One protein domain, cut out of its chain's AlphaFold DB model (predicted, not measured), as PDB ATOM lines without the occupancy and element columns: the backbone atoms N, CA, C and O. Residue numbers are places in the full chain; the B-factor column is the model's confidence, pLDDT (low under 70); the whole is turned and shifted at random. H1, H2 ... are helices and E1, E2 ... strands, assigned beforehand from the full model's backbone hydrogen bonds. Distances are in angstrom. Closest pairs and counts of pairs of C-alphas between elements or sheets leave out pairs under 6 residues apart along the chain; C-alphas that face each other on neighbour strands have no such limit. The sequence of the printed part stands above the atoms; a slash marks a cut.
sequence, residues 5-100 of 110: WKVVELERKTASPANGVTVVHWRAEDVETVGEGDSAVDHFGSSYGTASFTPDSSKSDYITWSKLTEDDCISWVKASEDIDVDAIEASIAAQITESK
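Overview. This is residues 5 to 100 of the 110 residues of an uncharacterized protein of Flavobacteriaceae bacterium (UniProt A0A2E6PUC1). A long, twisted sheet of three strands has H1 and H2 over one face in two layers; the E2-E3 hairpin makes most of the length. The 96 printed residues include E1, E2, E3, H1 and H2 in that order, mixed in class. The sheet, E1 E2 E3, is an antiparallel meander, each strand beside the one before. The whole is loose, radius of gyration of the C-alphas 17.3 A, a rod spanning 56 by 25 by 19 A.

Along the chain. E1, residues 5 to 12, begins at (20.800, -15.425, 10.328), bends by 56 degrees at residue 8 and spans 20.1 A. E2, 21 to 34, spans 39.5 A; E3, 41 to 52, 36.5 A. H1, 70 to 78, spans 12.3 A; H2, 85 to 100, spans 23.2 A, ending at C-alpha 100 (4.361, -19.267, -4.673).

Arrangement. Within hydrogen-bond range are N 8 and O 25, 2.8 A, in hairpin E1-E2, and N 28 and O 47, 2.9 A, in hairpin E2-E3. H1 is on the sheet; its closest C-alphas to E1 are Glu 70 and Val 7, 6.3 A. H2, on the same face, runs along the strands over E2 and E3, height 7.8 A. H1 and H2 are close but not clearly touching, about perpendicular at 86 degrees; their closest C-alphas, Lys 78 and Val 85, are 6.2 A apart. Every O i to N i+4 pair is within range in both.

Size, cuts and confidence. The farthest C-alphas, Asp 38 and Ser 58, are 57.2 A apart. The printed part has no cut. E3 to H1 is a long link. Residues 16 to 18 have pLDDT under 70.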
ATOM      1  N   TRP A   5      19.414 -15.745  10.664       98.38
ATOM      2  CA  TRP A   5      20.800 -15.425  10.328       98.38
ATOM      3  C   TRP A   5      21.741 -16.416  11.012       98.38
ATOM      4  O   TRP A   5      21.508 -16.779  12.162       98.38
ATOM      5  N   LYS A   6      22.784 -16.860  10.308       98.19
ATOM      6  CA  LYS A   6      23.780 -17.825  10.802       98.19
ATOM      7  C   LYS A   6      25.177 -17.449  10.335       98.19
ATOM      8  O   LYS A   6      25.340 -16.923   9.227       98.19
ATOM      9  N   VAL A   7      26.180 -17.790  11.135       98.31
ATOM     10  CA  VAL A   7      27.583 -17.777  10.707       98.31
ATOM     11  C   VAL A   7      27.880 -19.079   9.976       98.31
ATOM     12  O   VAL A   7      27.640 -20.172  10.479       98.31
ATOM     13  N   VAL A   8      28.418 -18.960   8.768       98.38
ATOM     14  CA  VAL A   8      28.830 -20.104   7.949       98.38
ATOM     15  C   VAL A   8      30.294 -20.440   8.206       98.38
ATOM     16  O   VAL A   8      30.647 -21.606   8.359       98.38
ATOM     17  N   GLU A   9      31.145 -19.418   8.255       98.12
ATOM     18  CA  GLU A   9      32.590 -19.562   8.406       98.12
ATOM     19  C   GLU A   9      33.199 -18.265   8.950       98.12
ATOM     20  O   GLU A   9      32.676 -17.172   8.720       98.12
ATOM     21  N   LEU A  10      34.315 -18.389   9.673       97.56
ATOM     22  CA  LEU A  10      35.101 -17.265  10.171       97.56
ATOM     23  C   LEU A  10      36.530 -17.359   9.644       97.56
ATOM     24  O   LEU A  10      37.232 -18.336   9.914       97.56
ATOM     25  N   GLU A  11      37.000 -16.295   9.001       95.69
ATOM     26  CA  GLU A  11      38.427 -16.093   8.780       95.69
ATOM     27  C   GLU A  11      39.008 -15.261   9.919       95.69
ATOM     28  O   GLU A  11      38.417 -14.270  10.360       95.69
ATOM     29  N   ARG A  12      40.200 -15.633  10.391       93.62
ATOM     30  CA  ARG A  12      40.900 -14.890  11.443       93.62
ATOM     31  C   ARG A  12      42.384 -14.763  11.164       93.62
ATOM     32  O   ARG A  12      43.023 -15.681  10.645       93.62
ATOM     33  N   LYS A  13      42.966 -13.668  11.643       86.62
ATOM     34  CA  LYS A  13      44.417 -13.570  11.817       86.62
ATOM     35  C   LYS A  13      44.809 -14.318  13.085       86.62
ATOM     36  O   LYS A  13      44.144 -14.214  14.108       86.62
ATOM     37  N   THR A  14      45.887 -15.093  13.015       82.56
ATOM     38  CA  THR A  14      46.423 -15.850  14.161       82.56
ATOM     39  C   THR A  14      47.680 -15.210  14.755       82.56
ATOM     40  O   THR A  14      48.079 -15.552  15.866       82.56
ATOM     41  N   ALA A  15      48.295 -14.273  14.028       76.06
ATOM     42  CA  ALA A  15      49.501 -13.571  14.440       76.06
ATOM     43  C   ALA A  15      49.194 -12.386  15.373       76.06
ATOM     44  O   ALA A  15      48.201 -11.676  15.215       76.06
ATOM     45  N   SER A  16      50.099 -12.146  16.323       61.31
ATOM     46  CA  SER A  16      50.126 -10.926  17.138       61.31
ATOM     47  C   SER A  16      50.310  -9.687  16.240       61.31
ATOM     48  O   SER A  16      51.062  -9.776  15.265       61.31
ATOM     49  N   PRO A  17      49.671  -8.534  16.525       66.12
ATOM     50  CA  PRO A  17      48.919  -8.214  17.743       66.12
ATOM     51  C   PRO A  17      47.433  -8.600  17.732       66.12
ATOM     52  O   PRO A  17      46.821  -8.605  18.795       66.12
ATOM     53  N   ALA A  18      46.839  -8.955  16.589       66.88
ATOM     54  CA  ALA A  18      45.393  -9.154  16.471       66.88
ATOM     55  C   ALA A  18      45.041 -10.613  16.137       66.88
ATOM     56  O   ALA A  18      44.910 -10.985  14.972       66.88
ATOM     57  N   ASN A  19      44.863 -11.440  17.173       83.44
ATOM     58  CA  ASN A  19      44.289 -12.783  17.038       83.44
ATOM     59  C   ASN A  19      42.751 -12.717  16.973       83.44
ATOM     60  O   ASN A  19      42.071 -13.143  17.916       83.44
ATOM     61  N   GLY A  20      42.224 -12.097  15.917       89.94
ATOM     62  CA  GLY A  20      40.810 -11.750  15.790       89.94
ATOM     63  C   GLY A  20      40.248 -12.021  14.399       89.94
ATOM     64  O   GLY A  20      40.995 -12.226  13.436       89.94
ATOM     65  N   VAL A  21      38.918 -12.040  14.320       95.00
ATOM     66  CA  VAL A  21      38.163 -12.286  13.087       95.00
ATOM     67  C   VAL A  21      38.376 -11.144  12.102       95.00
ATOM     68  O   VAL A  21      38.296  -9.976  12.473       95.00
ATOM     69  N   THR A  22      38.659 -11.495  10.852       95.31
ATOM     70  CA  THR A  22      38.806 -10.553   9.738       95.31
ATOM     71  C   THR A  22      37.673 -10.649   8.733       95.31
ATOM     72  O   THR A  22      37.369  -9.648   8.097       95.31
ATOM     73  N   VAL A  23      37.044 -11.820   8.595       97.12
ATOM     74  CA  VAL A  23      35.879 -12.016   7.725       97.12
ATOM     75  C   VAL A  23      34.878 -12.917   8.435       97.12
ATOM     76  O   VAL A  23      35.253 -13.955   8.980       97.12
ATOM     77  N   VAL A  24      33.607 -12.519   8.419       98.38
ATOM     78  CA  VAL A  24      32.474 -13.367   8.804       98.38
ATOM     79  C   VAL A  24      31.692 -13.703   7.543       98.38
ATOM     80  O   VAL A  24      31.135 -12.805   6.913       98.38
ATOM     81  N   HIS A  25      31.623 -14.984   7.193       98.50
ATOM     82  CA  HIS A  25      30.703 -15.481   6.176       98.50
ATOM     83  C   HIS A  25      29.358 -15.747   6.838       98.50
ATOM     84  O   HIS A  25      29.289 -16.456   7.844       98.50
ATOM     85  N   TRP A  26      28.288 -15.201   6.277       98.56
ATOM     86  CA  TRP A  26      26.953 -15.280   6.857       98.56
ATOM     87  C   TRP A  26      25.935 -15.797   5.847       98.56
ATOM     88  O   TRP A  26      26.097 -15.664   4.632       98.56
ATOM     89  N   ARG A  27      24.861 -16.384   6.368       98.50
ATOM     90  CA  ARG A  27      23.662 -16.744   5.610       98.50
ATOM     91  C   ARG A  27      22.430 -16.210   6.327       98.50
ATOM     92  O   ARG A  27      22.328 -16.351   7.541       98.50
ATOM     93  N   ALA A  28      21.506 -15.646   5.560       98.56
ATOM     94  CA  ALA A  28      20.163 -15.286   5.987       98.56
ATOM     95  C   ALA A  28      19.167 -16.142   5.194       98.56
ATOM     96  O   ALA A  28      19.284 -16.231   3.974       98.56
ATOM     97  N   GLU A  29      18.225 -16.808   5.851       98.19
ATOM     98  CA  GLU A  29      17.251 -17.680   5.183       98.19
ATOM     99  C   GLU A  29      15.898 -17.678   5.895       98.19
ATOM    100  O   GLU A  29      15.820 -17.508   7.113       98.19
ATOM    101  N   ASP A  30      14.830 -17.868   5.128       98.12
ATOM    102  CA  ASP A  30      13.479 -18.086   5.642       98.12
ATOM    103  C   ASP A  30      12.764 -19.133   4.782       98.12
ATOM    104  O   ASP A  30      13.094 -19.357   3.610       98.12
ATOM    105  N   VAL A  31      11.779 -19.780   5.391       95.81
ATOM    106  CA  VAL A  31      10.904 -20.752   4.752       95.81
ATOM    107  C   VAL A  31       9.460 -20.440   5.115       95.81
ATOM    108  O   VAL A  31       9.143 -20.035   6.236       95.81
ATOM    109  N   GLU A  32       8.562 -20.633   4.161       95.38
ATOM    110  CA  GLU A  32       7.128 -20.619   4.391       95.38
ATOM    111  C   GLU A  32       6.490 -21.874   3.808       95.38
ATOM    112  O   GLU A  32       6.510 -22.092   2.598       95.38
ATOM    113  N   THR A  33       5.889 -22.674   4.682       94.62
ATOM    114  CA  THR A  33       5.100 -23.841   4.300       94.62
ATOM    115  C   THR A  33       3.665 -23.413   4.010       94.62
ATOM    116  O   THR A  33       2.997 -22.840   4.872       94.62
ATOM    117  N   VAL A  34       3.176 -23.698   2.804       92.00
ATOM    118  CA  VAL A  34       1.799 -23.425   2.371       92.00
ATOM    119  C   VAL A  34       1.055 -24.744   2.174       92.00
ATOM    120  O   VAL A  34       1.540 -25.634   1.480       92.00
ATOM    121  N   GLY A  35      -0.147 -24.859   2.742       91.81
ATOM    122  CA  GLY A  35      -0.948 -26.087   2.726       91.81
ATOM    123  C   GLY A  35      -0.753 -26.943   3.980       91.81
ATOM    124  O   GLY A  35      -0.074 -26.545   4.921       91.81
ATOM    125  N   GLU A  36      -1.383 -28.116   4.003       92.50
ATOM    126  CA  GLU A  36      -1.364 -29.042   5.141       92.50
ATOM    127  C   GLU A  36      -1.216 -30.494   4.659       92.50
ATOM    128  O   GLU A  36      -1.587 -30.833   3.530       92.50
ATOM    129  N   GLY A  37      -0.692 -31.364   5.529       92.56
ATOM    130  CA  GLY A  37      -0.503 -32.789   5.238       92.56
ATOM    131  C   GLY A  37       0.413 -33.037   4.035       92.56
ATOM    132  O   GLY A  37       1.367 -32.299   3.807       92.56
ATOM    133  N   ASP A  38       0.098 -34.056   3.235       92.62
ATOM    134  CA  ASP A  38       0.915 -34.475   2.082       92.62
ATOM    135  C   ASP A  38       0.933 -33.459   0.922       92.62
ATOM    136  O   ASP A  38       1.679 -33.624  -0.039       92.62
ATOM    137  N   SER A  39       0.085 -32.426   0.977       89.25
ATOM    138  CA  SER A  39       0.007 -31.363  -0.037       89.25
ATOM    139  C   SER A  39       0.720 -30.075   0.382       89.25
ATOM    140  O   SER A  39       0.646 -29.087  -0.347       89.25
ATOM    141  N   ALA A  40       1.372 -30.059   1.549       94.06
ATOM    142  CA  ALA A  40       2.156 -28.920   2.002       94.06
ATOM    143  C   ALA A  40       3.380 -28.699   1.097       94.06
ATOM    144  O   ALA A  40       4.070 -29.648   0.716       94.06
ATOM    145  N   VAL A  41       3.651 -27.439   0.762       93.62
ATOM    146  CA  VAL A  41       4.782 -27.027  -0.076       93.62
ATOM    147  C   VAL A  41       5.607 -25.992   0.668       93.62
ATOM    148  O   VAL A  41       5.071 -24.982   1.122       93.62
ATOM    149  N   ASP A  42       6.912 -26.225   0.752       95.06
ATOM    150  CA  ASP A  42       7.851 -25.267   1.322       95.06
ATOM    151  C   ASP A  42       8.362 -24.298   0.252       95.06
ATOM    152  O   ASP A  42       8.895 -24.697  -0.788       95.06
ATOM    153  N   HIS A  43       8.231 -23.008   0.538       94.62
ATOM    154  CA  HIS A  43       8.778 -21.916  -0.251       94.62
ATOM    155  C   HIS A  43       9.958 -21.305   0.490       94.62
ATOM    156  O   HIS A  43       9.820 -20.877   1.633       94.62
ATOM    157  N   PHE A  44      11.114 -21.250  -0.164       94.88
ATOM    158  CA  PHE A  44      12.372 -20.847   0.458       94.88
ATOM    159  C   PHE A  44      12.877 -19.529  -0.122       94.88
ATOM    160  O   PHE A  44      12.753 -19.282  -1.323       94.88
ATOM    161  N   GLY A  45      13.510 -18.722   0.723       96.88
ATOM    162  CA  GLY A  45      14.306 -17.573   0.311       96.88
ATOM    163  C   GLY A  45      15.612 -17.541   1.093       96.88
ATOM    164  O   GLY A  45      15.653 -17.918   2.265       96.88
ATOM    165  N   SER A  46      16.699 -17.112   0.453       98.19
ATOM    166  CA  SER A  46      17.987 -17.001   1.138       98.19
ATOM    167  C   SER A  46      18.888 -15.917   0.557       98.19
ATOM    168  O   SER A  46      18.717 -15.470  -0.576       98.19
ATOM    169  N   SER A  47      19.867 -15.510   1.355       98.38
ATOM    170  CA  SER A  47      20.975 -14.653   0.968       98.38
ATOM    171  C   SER A  47      22.249 -15.117   1.668       98.38
ATOM    172  O   SER A  47      22.211 -15.666   2.772       98.38
ATOM    173  N   TYR A  48      23.385 -14.919   1.012       98.19
ATOM    174  CA  TYR A  48      24.705 -15.255   1.527       98.19
ATOM    175  C   TYR A  48      25.662 -14.112   1.222       98.19
ATOM    176  O   TYR A  48      25.622 -13.538   0.133       98.19
ATOM    177  N   GLY A  49      26.559 -13.833   2.158       98.00
ATOM    178  CA  GLY A  49      27.577 -12.820   1.956       98.00
ATOM    179  C   GLY A  49      28.676 -12.877   2.997       98.00
ATOM    180  O   GLY A  49      28.814 -13.834   3.761       98.00
ATOM    181  N   THR A  50      29.474 -11.818   2.999       98.00
ATOM    182  CA  THR A  50      30.596 -11.644   3.916       98.00
ATOM    183  C   THR A  50      30.567 -10.250   4.513       98.00
ATOM    184  O   THR A  50      30.218  -9.305   3.812       98.00
ATOM    185  N   ALA A  51      30.988 -10.112   5.765       97.81
ATOM    186  CA  ALA A  51      31.335  -8.828   6.367       97.81
ATOM    187  C   ALA A  51      32.813  -8.845   6.778       97.81
ATOM    188  O   ALA A  51      33.292  -9.838   7.335       97.81
ATOM    189  N   SER A  52      33.535  -7.766   6.474       96.25
ATOM    190  CA  SER A  52      34.971  -7.641   6.753       96.25
ATOM    191  C   SER A  52      35.225  -6.784   7.989       96.25
ATOM    192  O   SER A  52      34.582  -5.757   8.189       96.25
ATOM    193  N   PHE A  53      36.205  -7.178   8.801       93.75
ATOM    194  CA  PHE A  53      36.535  -6.526  10.067       93.75
ATOM    195  C   PHE A  53      38.042  -6.312  10.219       93.75
ATOM    196  O   PHE A  53      38.871  -7.080   9.721       93.75
ATOM    197  N   THR A  54      38.404  -5.265  10.962       92.31
ATOM    198  CA  THR A  54      39.789  -4.995  11.368       92.31
ATOM    199  C   THR A  54      39.902  -5.154  12.887       92.31
ATOM    200  O   THR A  54      39.620  -4.204  13.614       92.31
ATOM    201  N   PRO A  55      40.276  -6.344  13.389       90.56
ATOM    202  CA  PRO A  55      40.343  -6.603  14.822       90.56
ATOM    203  C   PRO A  55      41.473  -5.802  15.482       90.56
ATOM    204  O   PRO A  55      42.601  -5.794  14.988       90.56
ATOM    205  N   ASP A  56      41.185  -5.191  16.632       90.50
ATOM    206  CA  ASP A  56      42.144  -4.426  17.438       90.50
ATOM    207  C   ASP A  56      42.112  -4.902  18.896       90.50
ATOM    208  O   ASP A  56      41.209  -4.575  19.663       90.50
ATOM    209  N   SER A  57      43.122  -5.684  19.282       89.62
ATOM    210  CA  SER A  57      43.236  -6.272  20.621       89.62
ATOM    211  C   SER A  57      43.554  -5.264  21.726       89.62
ATOM    212  O   SER A  57      43.514  -5.624  22.901       89.62
ATOM    213  N   SER A  58      43.867  -4.011  21.373       90.06
ATOM    214  CA  SER A  58      44.077  -2.935  22.345       90.06
ATOM    215  C   SER A  58      42.769  -2.299  22.825       90.06
ATOM    216  O   SER A  58      42.770  -1.569  23.820       90.06
ATOM    217  N   LYS A  59      41.651  -2.572  22.142       90.94
ATOM    218  CA  LYS A  59      40.339  -2.031  22.493       90.94
ATOM    219  C   LYS A  59      39.731  -2.767  23.685       90.94
ATOM    220  O   LYS A  59      39.874  -3.977  23.838       90.94
ATOM    221  N   SER A  60      39.022  -2.027  24.534       92.25
ATOM    222  CA  SER A  60      38.394  -2.565  25.749       92.25
ATOM    223  C   SER A  60      37.227  -3.515  25.478       92.25
ATOM    224  O   SER A  60      36.906  -4.338  26.329       92.25
ATOM    225  N   ASP A  61      36.589  -3.388  24.319       91.25
ATOM    226  CA  ASP A  61      35.481  -4.214  23.835       91.25
ATOM    227  C   ASP A  61      35.951  -5.398  22.973       91.25
ATOM    228  O   ASP A  61      35.133  -6.135  22.426       91.25
ATOM    229  N   TYR A  62      37.264  -5.624  22.870       91.31
ATOM    230  CA  TYR A  62      37.807  -6.734  22.106       91.31
ATOM    231  C   TYR A  62      37.376  -8.096  22.674       91.31
ATOM    232  O   TYR A  62      37.727  -8.469  23.800       91.31
ATOM    233  N   ILE A  63      36.685  -8.890  21.854       93.00
ATOM    234  CA  ILE A  63      36.304 -10.263  22.189       93.00
ATOM    235  C   ILE A  63      37.395 -11.223  21.709       93.00
ATOM    236  O   ILE A  63      37.679 -11.357  20.520       93.00
ATOM    237  N   THR A  64      38.026 -11.925  22.649       91.81
ATOM    238  CA  THR A  64      39.030 -12.949  22.331       91.81
ATOM    239  C   THR A  64      38.390 -14.147  21.637       91.81
ATOM    240  O   THR A  64      37.312 -14.566  22.043       91.81
ATOM    241  N   TRP A  65      39.115 -14.796  20.720       91.00
ATOM    242  CA  TRP A  65      38.655 -16.005  20.017       91.00
ATOM    243  C   TRP A  65      38.024 -17.076  20.927       91.00
ATOM    244  O   TRP A  65      37.008 -17.656  20.580       91.00
ATOM    245  N   SER A  66      38.585 -17.319  22.117       91.62
ATOM    246  CA  SER A  66      38.066 -18.323  23.062       91.62
ATOM    247  C   SER A  66      36.750 -17.951  23.754       91.62
ATOM    248  O   SER A  66      36.172 -18.794  24.435       91.62
ATOM    249  N   LYS A  67      36.310 -16.697  23.635       94.88
ATOM    250  CA  LYS A  67      35.067 -16.172  24.218       94.88
ATOM    251  C   LYS A  67      34.037 -15.783  23.158       94.88
ATOM    252  O   LYS A  67      32.939 -15.398  23.530       94.88
ATOM    253  N   LEU A  68      34.414 -15.835  21.883       95.25
ATOM    254  CA  LEU A  68      33.579 -15.394  20.779       95.25
ATOM    255  C   LEU A  68      32.398 -16.344  20.586       95.25
ATOM    256  O   LEU A  68      32.589 -17.561  20.547       95.25
ATOM    257  N   THR A  69      31.200 -15.785  20.437       97.56
ATOM    258  CA  THR A  69      29.982 -16.539  20.128       97.56
ATOM    259  C   THR A  69      29.481 -16.256  18.711       97.56
ATOM    260  O   THR A  69      29.907 -15.305  18.051       97.56
ATOM    261  N   GLU A  70      28.573 -17.103  18.223       97.62
ATOM    262  CA  GLU A  70      27.897 -16.883  16.941       97.62
ATOM    263  C   GLU A  70      27.036 -15.610  16.977       97.62
ATOM    264  O   GLU A  70      27.087 -14.814  16.040       97.62
ATOM    265  N   ASP A  71      26.334 -15.366  18.087       98.00
ATOM    266  CA  ASP A  71      25.496 -14.177  18.277       98.00
ATOM    267  C   ASP A  71      26.309 -12.876  18.230       98.00
ATOM    268  O   ASP A  71      25.854 -11.889  17.644       98.00
ATOM    269  N   ASP A  72      27.536 -12.875  18.773       97.75
ATOM    270  CA  ASP A  72      28.452 -11.733  18.651       97.75
ATOM    271  C   ASP A  72      28.744 -11.441  17.172       97.75
ATOM    272  O   ASP A  72      28.619 -10.307  16.711       97.75
ATOM    273  N   CYS A  73      29.074 -12.482  16.402       97.75
ATOM    274  CA  CYS A  73      29.417 -12.358  14.989       97.75
ATOM    275  C   CYS A  73      28.218 -11.915  14.141       97.75
ATOM    276  O   CYS A  73      28.372 -11.060  13.270       97.75
ATOM    277  N   ILE A  74      27.021 -12.453  14.396       98.19
ATOM    278  CA  ILE A  74      25.788 -12.021  13.721       98.19
ATOM    279  C   ILE A  74      25.495 -10.558  14.051       98.19
ATOM    280  O   ILE A  74      25.153  -9.791  13.152       98.19
ATOM    281  N   SER A  75      25.672 -10.150  15.310       98.00
ATOM    282  CA  SER A  75      25.501  -8.753  15.718       98.00
ATOM    283  C   SER A  75      26.474  -7.831  14.979       98.00
ATOM    284  O   SER A  75      26.070  -6.769  14.513       98.00
ATOM    285  N   TRP A  76      27.731  -8.251  14.792       97.38
ATOM    286  CA  TRP A  76      28.713  -7.500  14.004       97.38
ATOM    287  C   TRP A  76      28.353  -7.418  12.522       97.38
ATOM    288  O   TRP A  76      28.473  -6.349  11.932       97.38
ATOM    289  N   VAL A  77      27.900  -8.525  11.922       98.12
ATOM    290  CA  VAL A  77      27.436  -8.559  10.527       98.12
ATOM    291  C   VAL A  77      26.273  -7.591  10.339       98.12
ATOM    292  O   VAL A  77      26.337  -6.738   9.464       98.12
ATOM    293  N   LYS A  78      25.240  -7.670  11.186       97.69
ATOM    294  CA  LYS A  78      24.053  -6.806  11.087       97.69
ATOM    295  C   LYS A  78      24.347  -5.326  11.349       97.69
ATOM    296  O   LYS A  78      23.589  -4.480  10.895       97.69
ATOM    297  N   ALA A  79      25.412  -5.017  12.089       97.75
ATOM    298  CA  ALA A  79      25.852  -3.649  12.359       97.75
ATOM    299  C   ALA A  79      26.883  -3.116  11.343       97.75
ATOM    300  O   ALA A  79      27.305  -1.966  11.460       97.75
ATOM    301  N   SER A  80      27.328  -3.938  10.387       96.25
ATOM    302  CA  SER A  80      28.300  -3.538   9.369       96.25
ATOM    303  C   SER A  80      27.676  -2.563   8.370       96.25
ATOM    304  O   SER A  80      26.559  -2.777   7.910       96.25
ATOM    305  N   GLU A  81      28.418  -1.522   7.982       94.75
ATOM    306  CA  GLU A  81      27.966  -0.533   6.989       94.75
ATOM    307  C   GLU A  81      27.714  -1.145   5.599       94.75
ATOM    308  O   GLU A  81      26.948  -0.592   4.813       94.75
ATOM    309  N   ASP A  82      28.324  -2.297   5.307       91.19
ATOM    310  CA  ASP A  82      28.166  -3.016   4.038       91.19
ATOM    311  C   ASP A  82      26.904  -3.902   4.002       91.19
ATOM    312  O   ASP A  82      26.597  -4.507   2.970       91.19
ATOM    313  N   ILE A  83      26.183  -4.021   5.123       96.81
ATOM    314  CA  ILE A  83      25.047  -4.930   5.283       96.81
ATOM    315  C   ILE A  83      23.762  -4.134   5.506       96.81
ATOM    316  O   ILE A  83      23.506  -3.603   6.583       96.81
ATOM    317  N   ASP A  84      22.902  -4.129   4.491       97.88
ATOM    318  CA  ASP A  84      21.528  -3.644   4.607       97.88
ATOM    319  C   ASP A  84      20.606  -4.809   5.003       97.88
ATOM    320  O   ASP A  84      20.168  -5.602   4.162       97.88
ATOM    321  N   VAL A  85      20.366  -4.946   6.313       97.62
ATOM    322  CA  VAL A  85      19.541  -6.024   6.886       97.62
ATOM    323  C   VAL A  85      18.123  -5.984   6.322       97.62
ATOM    324  O   VAL A  85      17.615  -7.019   5.896       97.62
ATOM    325  N   ASP A  86      17.511  -4.801   6.255       97.50
ATOM    326  CA  ASP A  86      16.126  -4.647   5.806       97.50
ATOM    327  C   ASP A  86      15.986  -5.010   4.322       97.50
ATOM    328  O   ASP A  86      15.050  -5.716   3.941       97.50
ATOM    329  N   ALA A  87      16.936  -4.597   3.476       97.94
ATOM    330  CA  ALA A  87      16.930  -4.959   2.059       97.94
ATOM    331  C   ALA A  87      17.130  -6.468   1.839       97.94
ATOM    332  O   ALA A  87      16.483  -7.057   0.966       97.94
ATOM    333  N   ILE A  88      17.998  -7.109   2.627       98.38
ATOM    334  CA  ILE A  88      18.222  -8.559   2.556       98.38
ATOM    335  C   ILE A  88      16.962  -9.317   2.980       98.38
ATOM    336  O   ILE A  88      16.522 -10.222   2.267       98.38
ATOM    337  N   GLU A  89      16.351  -8.936   4.101       97.81
ATOM    338  CA  GLU A  89      15.134  -9.583   4.597       97.81
ATOM    339  C   GLU A  89      13.946  -9.354   3.643       97.81
ATOM    340  O   GLU A  89      13.201 -10.292   3.345       97.81
ATOM    341  N   ALA A  90      13.827  -8.160   3.050       97.50
ATOM    342  CA  ALA A  90      12.841  -7.876   2.008       97.50
ATOM    343  C   ALA A  90      13.073  -8.707   0.731       97.50
ATOM    344  O   ALA A  90      12.115  -9.200   0.133       97.50
ATOM    345  N   SER A  91      14.331  -8.902   0.320       97.69
ATOM    346  CA  SER A  91      14.670  -9.755  -0.826       97.69
ATOM    347  C   SER A  91      14.290 -11.216  -0.579       97.69
ATOM    348  O   SER A  91      13.714 -11.857  -1.457       97.69
ATOM    349  N   ILE A  92      14.547 -11.737   0.622       98.19
ATOM    350  CA  ILE A  92      14.162 -13.101   1.014       98.19
ATOM    351  C   ILE A  92      12.635 -13.263   0.983       98.19
ATOM    352  O   ILE A  92      12.130 -14.232   0.412       98.19
ATOM    353  N   ALA A  93      11.887 -12.285   1.501       96.56
ATOM    354  CA  ALA A  93      10.426 -12.288   1.427       96.56
ATOM    355  C   ALA A  93       9.906 -12.241  -0.027       96.56
ATOM    356  O   ALA A  93       8.917 -12.906  -0.365       96.56
ATOM    357  N   ALA A  94      10.581 -11.497  -0.910       95.44
ATOM    358  CA  ALA A  94      10.254 -11.455  -2.333       95.44
ATOM    359  C   ALA A  94      10.500 -12.809  -3.020       95.44
ATOM    360  O   ALA A  94       9.621 -13.271  -3.747       95.44
ATOM    361  N   GLN A  95      11.620 -13.484  -2.730       95.81
ATOM    362  CA  GLN A  95      11.916 -14.833  -3.245       95.81
ATOM    363  C   GLN A  95      10.825 -15.840  -2.853       95.81
ATOM    364  O   GLN A  95      10.334 -16.591  -3.697       95.81
ATOM    365  N   ILE A  96      10.385 -15.817  -1.591       95.12
ATOM    366  CA  ILE A  96       9.294 -16.676  -1.102       95.12
ATOM    367  C   ILE A  96       7.980 -16.363  -1.832       95.12
ATOM    368  O   ILE A  96       7.255 -17.273  -2.234       95.12
ATOM    369  N   THR A  97       7.668 -15.081  -2.035       93.56
ATOM    370  CA  THR A  97       6.448 -14.651  -2.742       93.56
ATOM    371  C   THR A  97       6.455 -15.081  -4.209       93.56
ATOM    372  O   THR A  97       5.446 -15.580  -4.716       93.56
ATOM    373  N   GLU A  98       7.592 -14.930  -4.886       92.00
ATOM    374  CA  GLU A  98       7.779 -15.375  -6.266       92.00
ATOM    375  C   GLU A  98       7.664 -16.900  -6.371       92.00
ATOM    376  O   GLU A  98       6.962 -17.402  -7.243       92.00
ATOM    377  N   SER A  99       8.242 -17.641  -5.421       91.94
ATOM    378  CA  SER A  99       8.176 -19.105  -5.380       91.94
ATOM    379  C   SER A  99       6.737 -19.651  -5.316       91.94
ATOM    380  O   SER A  99       6.460 -20.726  -5.850       91.94
ATOM    381  N   LYS A 100       5.794 -18.907  -4.719       90.25
ATOM    382  CA  LYS A 100       4.361 -19.267  -4.673       90.25
ATOM    383  C   LYS A 100       3.627 -19.026  -5.986       90.25
ATOM    384  O   LYS A 100       2.567 -19.610  -6.219       90.25
TER     385      LYS A 100